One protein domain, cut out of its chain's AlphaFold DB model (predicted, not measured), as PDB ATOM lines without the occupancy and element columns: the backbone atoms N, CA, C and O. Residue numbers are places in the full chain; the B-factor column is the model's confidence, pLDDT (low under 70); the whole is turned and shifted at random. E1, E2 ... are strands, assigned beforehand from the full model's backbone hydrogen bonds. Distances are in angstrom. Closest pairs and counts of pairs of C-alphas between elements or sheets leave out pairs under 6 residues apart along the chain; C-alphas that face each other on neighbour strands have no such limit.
ATOM      1  N   ASP A  15      35.632 -35.138 -47.733       94.75
ATOM      2  CA  ASP A  15      37.059 -34.858 -47.661       94.75
ATOM      3  C   ASP A  15      37.886 -36.129 -47.892       94.75
ATOM      4  O   ASP A  15      37.575 -37.219 -47.404       94.75
ATOM      5  N   THR A  16      38.971 -35.961 -48.641       94.50
ATOM      6  CA  THR A  16      39.998 -36.982 -48.826       94.50
ATOM      7  C   THR A  16      41.289 -36.459 -48.234       94.50
ATOM      8  O   THR A  16      41.634 -35.289 -48.415       94.50
ATOM      9  N   PHE A  17      42.008 -37.325 -47.537       93.06
ATOM     10  CA  PHE A  17      43.289 -37.000 -46.946       93.06
ATOM     11  C   PHE A  17      44.366 -37.928 -47.479       93.06
ATOM     12  O   PHE A  17      44.260 -39.144 -47.349       93.06
ATOM     13  N   ASN A  18      45.431 -37.354 -48.019       92.12
ATOM     14  CA  ASN A  18      46.626 -38.100 -48.365       92.12
ATOM     15  C   ASN A  18      47.442 -38.335 -47.097       92.12
ATOM     16  O   ASN A  18      47.789 -37.394 -46.376       92.12
ATOM     17  N   MET A  19      47.766 -39.593 -46.847       89.81
ATOM     18  CA  MET A  19      48.758 -39.987 -45.869       89.81
ATOM     19  C   MET A  19      50.113 -40.060 -46.566       89.81
ATOM     20  O   MET A  19      50.272 -40.739 -47.573       89.81
ATOM     21  N   VAL A  20      51.077 -39.326 -46.025       88.06
ATOM     22  CA  VAL A  20      52.458 -39.281 -46.512       88.06
ATOM     23  C   VAL A  20      53.411 -39.463 -45.344       88.06
ATOM     24  O   VAL A  20      53.117 -39.028 -44.227       88.06
ATOM     25  N   ILE A  21      54.568 -40.075 -45.574       87.50
ATOM     26  CA  ILE A  21      55.594 -40.217 -44.537       87.50
ATOM     27  C   ILE A  21      56.635 -39.125 -44.731       87.50
ATOM     28  O   ILE A  21      57.466 -39.162 -45.634       87.50
ATOM     29  N   LYS A  22      56.621 -38.133 -43.839       88.06
ATOM     30  CA  LYS A  22      57.595 -37.038 -43.840       88.06
ATOM     31  C   LYS A  22      58.587 -37.253 -42.713       88.06
ATOM     32  O   LYS A  22      58.217 -37.194 -41.545       88.06
ATOM     33  N   ARG A  23      59.861 -37.481 -43.055       86.38
ATOM     34  CA  ARG A  23      60.945 -37.710 -42.075       86.38
ATOM     35  C   ARG A  23      60.600 -38.822 -41.068       86.38
ATOM     36  O   ARG A  23      60.783 -38.649 -39.871       86.38
ATOM     37  N   ASN A  24      60.070 -39.944 -41.560       85.06
ATOM     38  CA  ASN A  24      59.570 -41.086 -40.778       85.06
ATOM     39  C   ASN A  24      58.298 -40.844 -39.942       85.06
ATOM     40  O   ASN A  24      57.835 -41.784 -39.296       85.06
ATOM     41  N   PHE A  25      57.684 -39.657 -40.001       87.00
ATOM     42  CA  PHE A  25      56.413 -39.376 -39.333       87.00
ATOM     43  C   PHE A  25      55.230 -39.484 -40.306       87.00
ATOM     44  O   PHE A  25      55.236 -38.809 -41.345       87.00
ATOM     45  N   PRO A  26      54.194 -40.280 -39.979       86.06
ATOM     46  CA  PRO A  26      52.975 -40.308 -40.767       86.06
ATOM     47  C   PRO A  26      52.274 -38.957 -40.631       86.06
ATOM     48  O   PRO A  26      51.970 -38.493 -39.533       86.06
ATOM     49  N   THR A  27      52.047 -38.304 -41.760       88.44
ATOM     50  CA  THR A  27      51.399 -37.001 -41.850       88.44
ATOM     51  C   THR A  27      50.153 -37.141 -42.702       88.44
ATOM     52  O   THR A  27      50.204 -37.703 -43.792       88.44
ATOM     53  N   ILE A  28      49.044 -36.596 -42.219       87.75
ATOM     54  CA  ILE A  28      47.783 -36.537 -42.950       87.75
ATOM     55  C   ILE A  28      47.634 -35.119 -43.499       87.75
ATOM     56  O   ILE A  28      47.735 -34.147 -42.751       87.75
ATOM     57  N   ALA A  29      47.408 -34.996 -44.803       88.44
ATOM     58  CA  ALA A  29      47.162 -33.725 -45.467       88.44
ATOM     59  C   ALA A  29      45.893 -33.824 -46.309       88.44
ATOM     60  O   ALA A  29      45.730 -34.762 -47.086       88.44
ATOM     61  N   GLN A  30      44.992 -32.855 -46.167       89.94
ATOM     62  CA  GLN A  30      43.788 -32.803 -46.990       89.94
ATOM     63  C   GLN A  30      44.171 -32.620 -48.464       89.94
ATOM     64  O   GLN A  30      45.036 -31.809 -48.798       89.94
ATOM     65  N   SER A  31      43.535 -33.393 -49.336       91.88
ATOM     66  CA  SER A  31      43.672 -33.317 -50.788       91.88
ATOM     67  C   SER A  31      42.348 -32.896 -51.421       91.88
ATOM     68  O   SER A  31      41.371 -32.618 -50.724       91.88
ATOM     69  N   THR A  32      42.281 -32.915 -52.753       93.88
ATOM     70  CA  THR A  32      41.012 -32.779 -53.474       93.88
ATOM     71  C   THR A  32      39.988 -33.792 -52.933       93.88
ATOM     72  O   THR A  32      40.287 -34.992 -52.946       93.88
ATOM     73  N   PRO A  33      38.816 -33.332 -52.448       94.44
ATOM     74  CA  PRO A  33      37.743 -34.193 -51.955       94.44
ATOM     75  C   PRO A  33      37.258 -35.173 -53.026       94.44
ATOM     76  O   PRO A  33      36.930 -34.771 -54.143       94.44
ATOM     77  N   ARG A  34      37.234 -36.464 -52.691       94.88
ATOM     78  CA  ARG A  34      36.793 -37.569 -53.565       94.88
ATOM     79  C   ARG A  34      35.981 -38.625 -52.813       94.88
ATOM     80  O   ARG A  34      35.550 -39.605 -53.421       94.88
ATOM     81  N   ALA A  35      35.782 -38.463 -51.504       92.62
ATOM     82  CA  ALA A  35      35.086 -39.464 -50.714       92.62
ATOM     83  C   ALA A  35      33.607 -39.538 -51.110       92.62
ATOM     84  O   ALA A  35      32.972 -38.538 -51.453       92.62
ATOM     85  N   VAL A  36      33.061 -40.749 -51.052       89.94
ATOM     86  CA  VAL A  36      31.654 -41.011 -51.364       89.94
ATOM     87  C   VAL A  36      30.722 -40.384 -50.322       89.94
ATOM     88  O   VAL A  36      31.155 -39.975 -49.242       89.94
ATOM     89  N   ALA A  37      29.427 -40.331 -50.637       86.38
ATOM     90  CA  ALA A  37      28.409 -39.862 -49.704       86.38
ATOM     91  C   ALA A  37      28.506 -40.571 -48.338       86.38
ATOM     92  O   ALA A  37      28.801 -41.765 -48.250       86.38
ATOM     93  N   SER A  38      28.269 -39.807 -47.271       85.25
ATOM     94  CA  SER A  38      28.354 -40.221 -45.866       85.25
ATOM     95  C   SER A  38      29.741 -40.690 -45.404       85.25
ATOM     96  O   SER A  38      29.856 -41.259 -44.319       85.25
ATOM     97  N   ALA A  39      30.800 -40.458 -46.184       89.56
ATOM     98  CA  ALA A  39      32.153 -40.877 -45.843       89.56
ATOM     99  C   ALA A  39      33.179 -39.748 -45.983       89.56
ATOM    100  O   ALA A  39      32.964 -38.775 -46.706       89.56
ATOM    101  N   TYR A  40      34.317 -39.934 -45.320       92.50
ATOM    102  CA  TYR A  40      35.592 -39.319 -45.687       92.50
ATOM    103  C   TYR A  40      36.589 -40.424 -46.057       92.50
ATOM    104  O   TYR A  40      36.365 -41.603 -45.764       92.50
ATOM    105  N   GLU A  41      37.675 -40.066 -46.736       93.94
ATOM    106  CA  GLU A  41      38.642 -41.031 -47.263       93.94
ATOM    107  C   GLU A  41      40.070 -40.721 -46.807       93.94
ATOM    108  O   GLU A  41      40.480 -39.564 -46.770       93.94
ATOM    109  N   ILE A  42      40.840 -41.764 -46.503       93.25
ATOM    110  CA  ILE A  42      42.293 -41.705 -46.341       93.25
ATOM    111  C   ILE A  42      42.929 -42.439 -47.523       93.25
ATOM    112  O   ILE A  42      42.654 -43.614 -47.764       93.25
ATOM    113  N   ASP A  43      43.782 -41.735 -48.251       94.38
ATOM    114  CA  ASP A  43      44.559 -42.217 -49.384       94.38
ATOM    115  C   ASP A  43      45.994 -42.478 -48.920       94.38
ATOM    116  O   ASP A  43      46.689 -41.550 -48.512       94.38
ATOM    117  N   THR A  44      46.439 -43.733 -48.935       92.25
ATOM    118  CA  THR A  44      47.726 -44.102 -48.333       92.25
ATOM    119  C   THR A  44      48.959 -43.779 -49.171       92.25
ATOM    120  O   THR A  44      50.076 -43.905 -48.669       92.25
ATOM    121  N   GLY A  45      48.787 -43.369 -50.430       91.62
ATOM    122  CA  GLY A  45      49.917 -43.070 -51.311       91.62
ATOM    123  C   GLY A  45      50.879 -44.255 -51.469       91.62
ATOM    124  O   GLY A  45      50.458 -45.407 -51.448       91.62
ATOM    125  N   MET A  46      52.175 -43.986 -51.647       92.81
ATOM    126  CA  MET A  46      53.198 -45.022 -51.881       92.81
ATOM    127  C   MET A  46      54.343 -45.004 -50.862       92.81
ATOM    128  O   MET A  46      55.361 -45.660 -51.066       92.81
ATOM    129  N   ASP A  47      54.192 -44.246 -49.779       89.75
ATOM    130  CA  ASP A  47      55.302 -43.931 -48.881       89.75
ATOM    131  C   ASP A  47      55.596 -45.044 -47.860       89.75
ATOM    132  O   ASP A  47      56.606 -44.973 -47.154       89.75
ATOM    133  N   PHE A  48      54.738 -46.066 -47.734       90.06
ATOM    134  CA  PHE A  48      54.982 -47.140 -46.772       90.06
ATOM    135  C   PHE A  48      56.133 -48.048 -47.206       90.06
ATOM    136  O   PHE A  48      56.238 -48.389 -48.391       90.06
ATOM    137  N   PRO A  49      56.959 -48.512 -46.244       89.50
ATOM    138  CA  PRO A  49      57.932 -49.561 -46.509       89.50
ATOM    139  C   PRO A  49      57.223 -50.850 -46.939       89.50
ATOM    140  O   PRO A  49      56.074 -51.098 -46.570       89.50
ATOM    141  N   VAL A  50      57.922 -51.675 -47.718       88.62
ATOM    142  CA  VAL A  50      57.430 -52.973 -48.188       88.62
ATOM    143  C   VAL A  50      58.403 -54.054 -47.697       88.62
ATOM    144  O   VAL A  50      59.528 -54.093 -48.196       88.62
ATOM    145  N   PRO A  51      58.015 -54.910 -46.728       88.56
ATOM    146  CA  PRO A  51      56.713 -54.960 -46.050       88.56
ATOM    147  C   PRO A  51      56.484 -53.792 -45.068       88.56
ATOM    148  O   PRO A  51      57.429 -53.224 -44.516       88.56
ATOM    149  N   ASN A  52      55.214 -53.430 -44.837       90.69
ATOM    150  CA  ASN A  52      54.859 -52.411 -43.846       90.69
ATOM    151  C   ASN A  52      54.744 -53.043 -42.455       90.69
ATOM    152  O   ASN A  52      53.733 -53.653 -42.123       90.69
ATOM    153  N   GLU A  53      55.774 -52.840 -41.637       90.00
ATOM    154  CA  GLU A  53      55.841 -53.337 -40.254       90.00
ATOM    155  C   GLU A  53      55.859 -52.199 -39.218       90.00
ATOM    156  O   GLU A  53      56.094 -52.428 -38.034       90.00
ATOM    157  N   ARG A  54      55.666 -50.945 -39.654       89.06
ATOM    158  CA  ARG A  54      55.906 -49.753 -38.816       89.06
ATOM    159  C   ARG A  54      54.695 -48.857 -38.628       89.06
ATOM    160  O   ARG A  54      54.642 -48.122 -37.645       89.06
ATOM    161  N   TYR A  55      53.759 -48.870 -39.571       89.75
ATOM    162  CA  TYR A  55      52.676 -47.896 -39.606       89.75
ATOM    163  C   TYR A  55      51.323 -48.584 -39.550       89.75
ATOM    164  O   TYR A  55      51.057 -49.512 -40.310       89.75
ATOM    165  N   LEU A  56      50.455 -48.063 -38.685       89.94
ATOM    166  CA  LEU A  56      49.040 -48.399 -38.611       89.94
ATOM    167  C   LEU A  56      48.210 -47.178 -38.995       89.94
ATOM    168  O   LEU A  56      48.631 -46.035 -38.804       89.94
ATOM    169  N   VAL A  57      47.003 -47.430 -39.486       89.19
ATOM    170  CA  VAL A  57      45.998 -46.394 -39.730       89.19
ATOM    171  C   VAL A  57      44.689 -46.796 -39.073       89.19
ATOM    172  O   VAL A  57      44.346 -47.979 -39.009       89.19
ATOM    173  N   GLY A  58      43.960 -45.816 -38.550       86.81
ATOM    174  CA  GLY A  58      42.744 -46.100 -37.813       86.81
ATOM    175  C   GLY A  58      42.190 -44.911 -37.046       86.81
ATOM    176  O   GLY A  58      42.551 -43.762 -37.293       86.81
ATOM    177  N   LEU A  59      41.294 -45.215 -36.113       86.44
ATOM    178  CA  LEU A  59      40.613 -44.253 -35.261       86.44
ATOM    179  C   LEU A  59      41.245 -44.234 -33.872       86.44
ATOM    180  O   LEU A  59      41.501 -45.281 -33.274       86.44
ATOM    181  N   GLY A  60      41.443 -43.027 -33.347       87.00
ATOM    182  CA  GLY A  60      41.851 -42.790 -31.970       87.00
ATOM    183  C   GLY A  60      40.737 -42.119 -31.170       87.00
ATOM    184  O   GLY A  60      40.031 -41.256 -31.687       87.00
ATOM    185  N   LYS A  61      40.596 -42.494 -29.899       86.00
ATOM    186  CA  LYS A  61      39.721 -41.835 -28.925       86.00
ATOM    187  C   LYS A  61      40.572 -41.218 -27.823       86.00
ATOM    188  O   LYS A  61      41.475 -41.863 -27.298       86.00
ATOM    189  N   VAL A  62      40.274 -39.976 -27.456       87.44
ATOM    190  CA  VAL A  62      40.900 -39.325 -26.299       87.44
ATOM    191  C   VAL A  62      40.398 -40.007 -25.025       87.44
ATOM    192  O   VAL A  62      39.192 -40.131 -24.818       87.44
ATOM    193  N   ASN A  63      41.316 -40.496 -24.193       86.00
ATOM    194  CA  ASN A  63      40.992 -41.096 -22.901       86.00
ATOM    195  C   ASN A  63      40.796 -40.024 -21.812       86.00
ATOM    196  O   ASN A  63      41.034 -38.837 -22.032       86.00
ATOM    197  N   ASN A  64      40.434 -40.449 -20.599       87.75
ATOM    198  CA  ASN A  64      40.184 -39.552 -19.457       87.75
ATOM    199  C   ASN A  64      41.418 -38.740 -19.007       87.75
ATOM    200  O   ASN A  64      41.310 -37.905 -18.116       87.75
ATOM    201  N   ARG A  65      42.597 -38.985 -19.595       90.81
ATOM    202  CA  ARG A  65      43.851 -38.266 -19.323       90.81
ATOM    203  C   ARG A  65      44.245 -37.324 -20.466       90.81
ATOM    204  O   ARG A  65      45.356 -36.808 -20.458       90.81
ATOM    205  N   GLY A  66      43.383 -37.134 -21.467       89.69
ATOM    206  CA  GLY A  66      43.685 -36.313 -22.641       89.69
ATOM    207  C   GLY A  66      44.604 -36.989 -23.665       89.69
ATOM    208  O   GLY A  66      45.022 -36.348 -24.625       89.69
ATOM    209  N   VAL A  67      44.920 -38.278 -23.496       90.44
ATOM    210  CA  VAL A  67      45.806 -39.025 -24.401       90.44
ATOM    211  C   VAL A  67      44.972 -39.766 -25.440       90.44
ATOM    212  O   VAL A  67      43.998 -40.436 -25.100       90.44
ATOM    213  N   VAL A  68      45.357 -39.673 -26.714       85.50
ATOM    214  CA  VAL A  68      44.714 -40.426 -27.799       85.50
ATOM    215  C   VAL A  68      45.117 -41.899 -27.703       85.50
ATOM    216  O   VAL A  68      46.295 -42.228 -27.813       85.50
ATOM    217  N   ALA A  69      44.140 -42.787 -27.520       87.75
ATOM    218  CA  ALA A  69      44.307 -44.236 -27.561       87.75
ATOM    219  C   ALA A  69      43.674 -44.805 -28.844       87.75
ATOM    220  O   ALA A  69      42.586 -44.358 -29.222       87.75
ATOM    221  N   PRO A  70      44.307 -45.775 -29.527       85.50
ATOM    222  CA  PRO A  70      43.703 -46.416 -30.690       85.50
ATOM    223  C   PRO A  70      42.459 -47.206 -30.267       85.50
ATOM    224  O   PRO A  70      42.487 -47.935 -29.280       85.50
ATOM    225  N   VAL A  71      41.366 -47.058 -31.017       87.31
ATOM    226  CA  VAL A  71      40.105 -47.794 -30.793       87.31
ATOM    227  C   VAL A  71      39.714 -48.676 -31.975       87.31
ATOM    228  O   VAL A  71      38.929 -49.603 -31.815       87.31
ATOM    229  N   ALA A  72      40.278 -48.415 -33.153       85.69
ATOM    230  CA  ALA A  72      40.202 -49.286 -34.316       85.69
ATOM    231  C   ALA A  72      41.444 -49.048 -35.173       85.69
ATOM    232  O   ALA A  72      41.789 -47.895 -35.417       85.69
ATOM    233  N   SER A  73      42.105 -50.103 -35.641       89.31
ATOM    234  CA  SER A  73      43.315 -49.996 -36.462       89.31
ATOM    235  C   SER A  73      43.399 -51.125 -37.472       89.31
ATOM    236  O   SER A  73      42.956 -52.238 -37.201       89.31
ATOM    237  N   THR A  74      44.015 -50.844 -38.613       88.00
ATOM    238  CA  THR A  74      44.324 -51.838 -39.639       88.00
ATOM    239  C   THR A  74      45.735 -51.621 -40.178       88.00
ATOM    240  O   THR A  74      46.270 -50.512 -40.087       88.00
ATOM    241  N   ASN A  75      46.320 -52.676 -40.746       90.69
ATOM    242  CA  ASN A  75      47.590 -52.608 -41.462       90.69
ATOM    243  C   ASN A  75      47.341 -52.007 -42.846       90.69
ATOM    244  O   ASN A  75      46.631 -52.620 -43.651       90.69
ATOM    245  N   PRO A  76      47.896 -50.827 -43.154       90.88
ATOM    246  CA  PRO A  76      47.707 -50.247 -44.457       90.88
ATOM    247  C   PRO A  76      48.742 -50.728 -45.471       90.88
ATOM    248  O   PRO A  76      49.912 -50.939 -45.145       90.88
ATOM    249  N   PHE A  77      48.299 -50.823 -46.723       92.31
ATOM    250  CA  PHE A  77      49.146 -51.039 -47.891       92.31
ATOM    251  C   PHE A  77      49.287 -49.748 -48.700       92.31
ATOM    252  O   PHE A  77      48.454 -48.843 -48.590       92.31
ATOM    253  N   ASN A  78      50.325 -49.678 -49.534       93.19
ATOM    254  CA  ASN A  78      50.453 -48.624 -50.538       93.19
ATOM    255  C   ASN A  78      49.278 -48.684 -51.530       93.19
ATOM    256  O   ASN A  78      48.785 -49.760 -51.866       93.19
ATOM    257  N   ASN A  79      48.851 -47.517 -52.009       92.50
ATOM    258  CA  ASN A  79      47.768 -47.283 -52.964       92.50
ATOM    259  C   ASN A  79      46.379 -47.739 -52.493       92.50
ATOM    260  O   ASN A  79      45.482 -47.980 -53.302       92.50
ATOM    261  N   MET A  80      46.174 -47.819 -51.181       93.31
ATOM    262  CA  MET A  80      44.901 -48.189 -50.581       93.31
ATOM    263  C   MET A  80      44.038 -46.946 -50.326       93.31
ATOM    264  O   MET A  80      44.519 -45.918 -49.848       93.31
ATOM    265  N   LYS A  81      42.737 -47.050 -50.620       93.56
ATOM    266  CA  LYS A  81      41.733 -46.039 -50.258       93.56
ATOM    267  C   LYS A  81      40.900 -46.559 -49.099       93.56
ATOM    268  O   LYS A  81      40.158 -47.528 -49.249       93.56
ATOM    269  N   ILE A  82      41.018 -45.918 -47.946       92.12
ATOM    270  CA  ILE A  82      40.285 -46.290 -46.738       92.12
ATOM    271  C   ILE A  82      39.125 -45.329 -46.589       92.12
ATOM    272  O   ILE A  82      39.323 -44.144 -46.340       92.12
ATOM    273  N   LYS A  83      37.909 -45.842 -46.728       91.81
ATOM    274  CA  LYS A  83      36.692 -45.051 -46.574       91.81
ATOM    275  C   LYS A  83      36.149 -45.242 -45.172       91.81
ATOM    276  O   LYS A  83      35.908 -46.370 -44.748       91.81
ATOM    277  N   LEU A  84      35.950 -44.138 -44.468       88.62
ATOM    278  CA  LEU A  84      35.373 -44.131 -43.137       88.62
ATOM    279  C   LEU A  84      33.979 -43.523 -43.213       88.62
ATOM    280  O   LEU A  84      33.816 -42.360 -43.574       88.62
ATOM    281  N   THR A  85      32.982 -44.332 -42.862       88.62
ATOM    282  CA  THR A  85      31.573 -43.940 -42.776       88.62
ATOM    283  C   THR A  85      31.162 -43.971 -41.309       88.62
ATOM    284  O   THR A  85      30.839 -45.047 -40.797       88.62
TER     285      THR A  85
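AT A GLANCE: This is residues 15 to 85 of the 146 residues of an uncharacterized protein of Aspergillus pseudonomiae (UniProt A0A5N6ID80). What shape do the atoms make? A strongly twisted sheet of four strands forms the body, and a two-stranded hairpin, E4 and E5, reaches away from it as an arm. What is it built of? The printed part has 71 residues with six named strands, E1 to E6 in chain order, and no named helix: all strand. The body's order is E2, E1, E3, E6, mixed; E4 and E5 are antiparallel. How large is it? It is compact, with a radius of gyration of the C-alphas of 12.8 A and spans of 34 by 32 by 19 A.

IN THESE COORDINATES: Where do the strands lie? E1 is residues 15 to 22, 21.0 A long, from C-alpha 15 at (37.059, -34.858, -47.661); E2 is 25 to 35, 24.2 A, and bends by 90 degrees at residue 32. E3 is 40 to 43, 10.1 A; E4 is 57 to 62, 16.0 A; E5 is 68 to 74, 16.4 A. Where does the last end? E6, residues 81 to 84, 9.7 A, ends at C-alpha 84 (35.373, -44.131, -43.137).

HOW THE PARTS SIT: How is the four-stranded sheet paired? E1 and E2 form a hairpin, antiparallel at 155 degrees, with N 18 and O 29 2.8 A apart. E1 and E3 are parallel at 30 degrees, with N 17 and O 41 2.8 A apart; E3 and E6 are antiparallel at 155 degrees, with N 42 and O 82 2.8 A apart. And the other hairpin? E4 and E5 are antiparallel at 155 degrees, with N 59 and O 72 2.8 A apart; E4 and E1, for instance, are apart.

THE WHOLE: What are its extremes? The two C-alphas farthest apart, of Val 50 and Asn 64, are 36.1 A apart. Which link is long? That from E3 to E4, residues 44 to 56. Is anything missing or uncertain? The printed part has no cut, and no printed residue is under 70 in pLDDT.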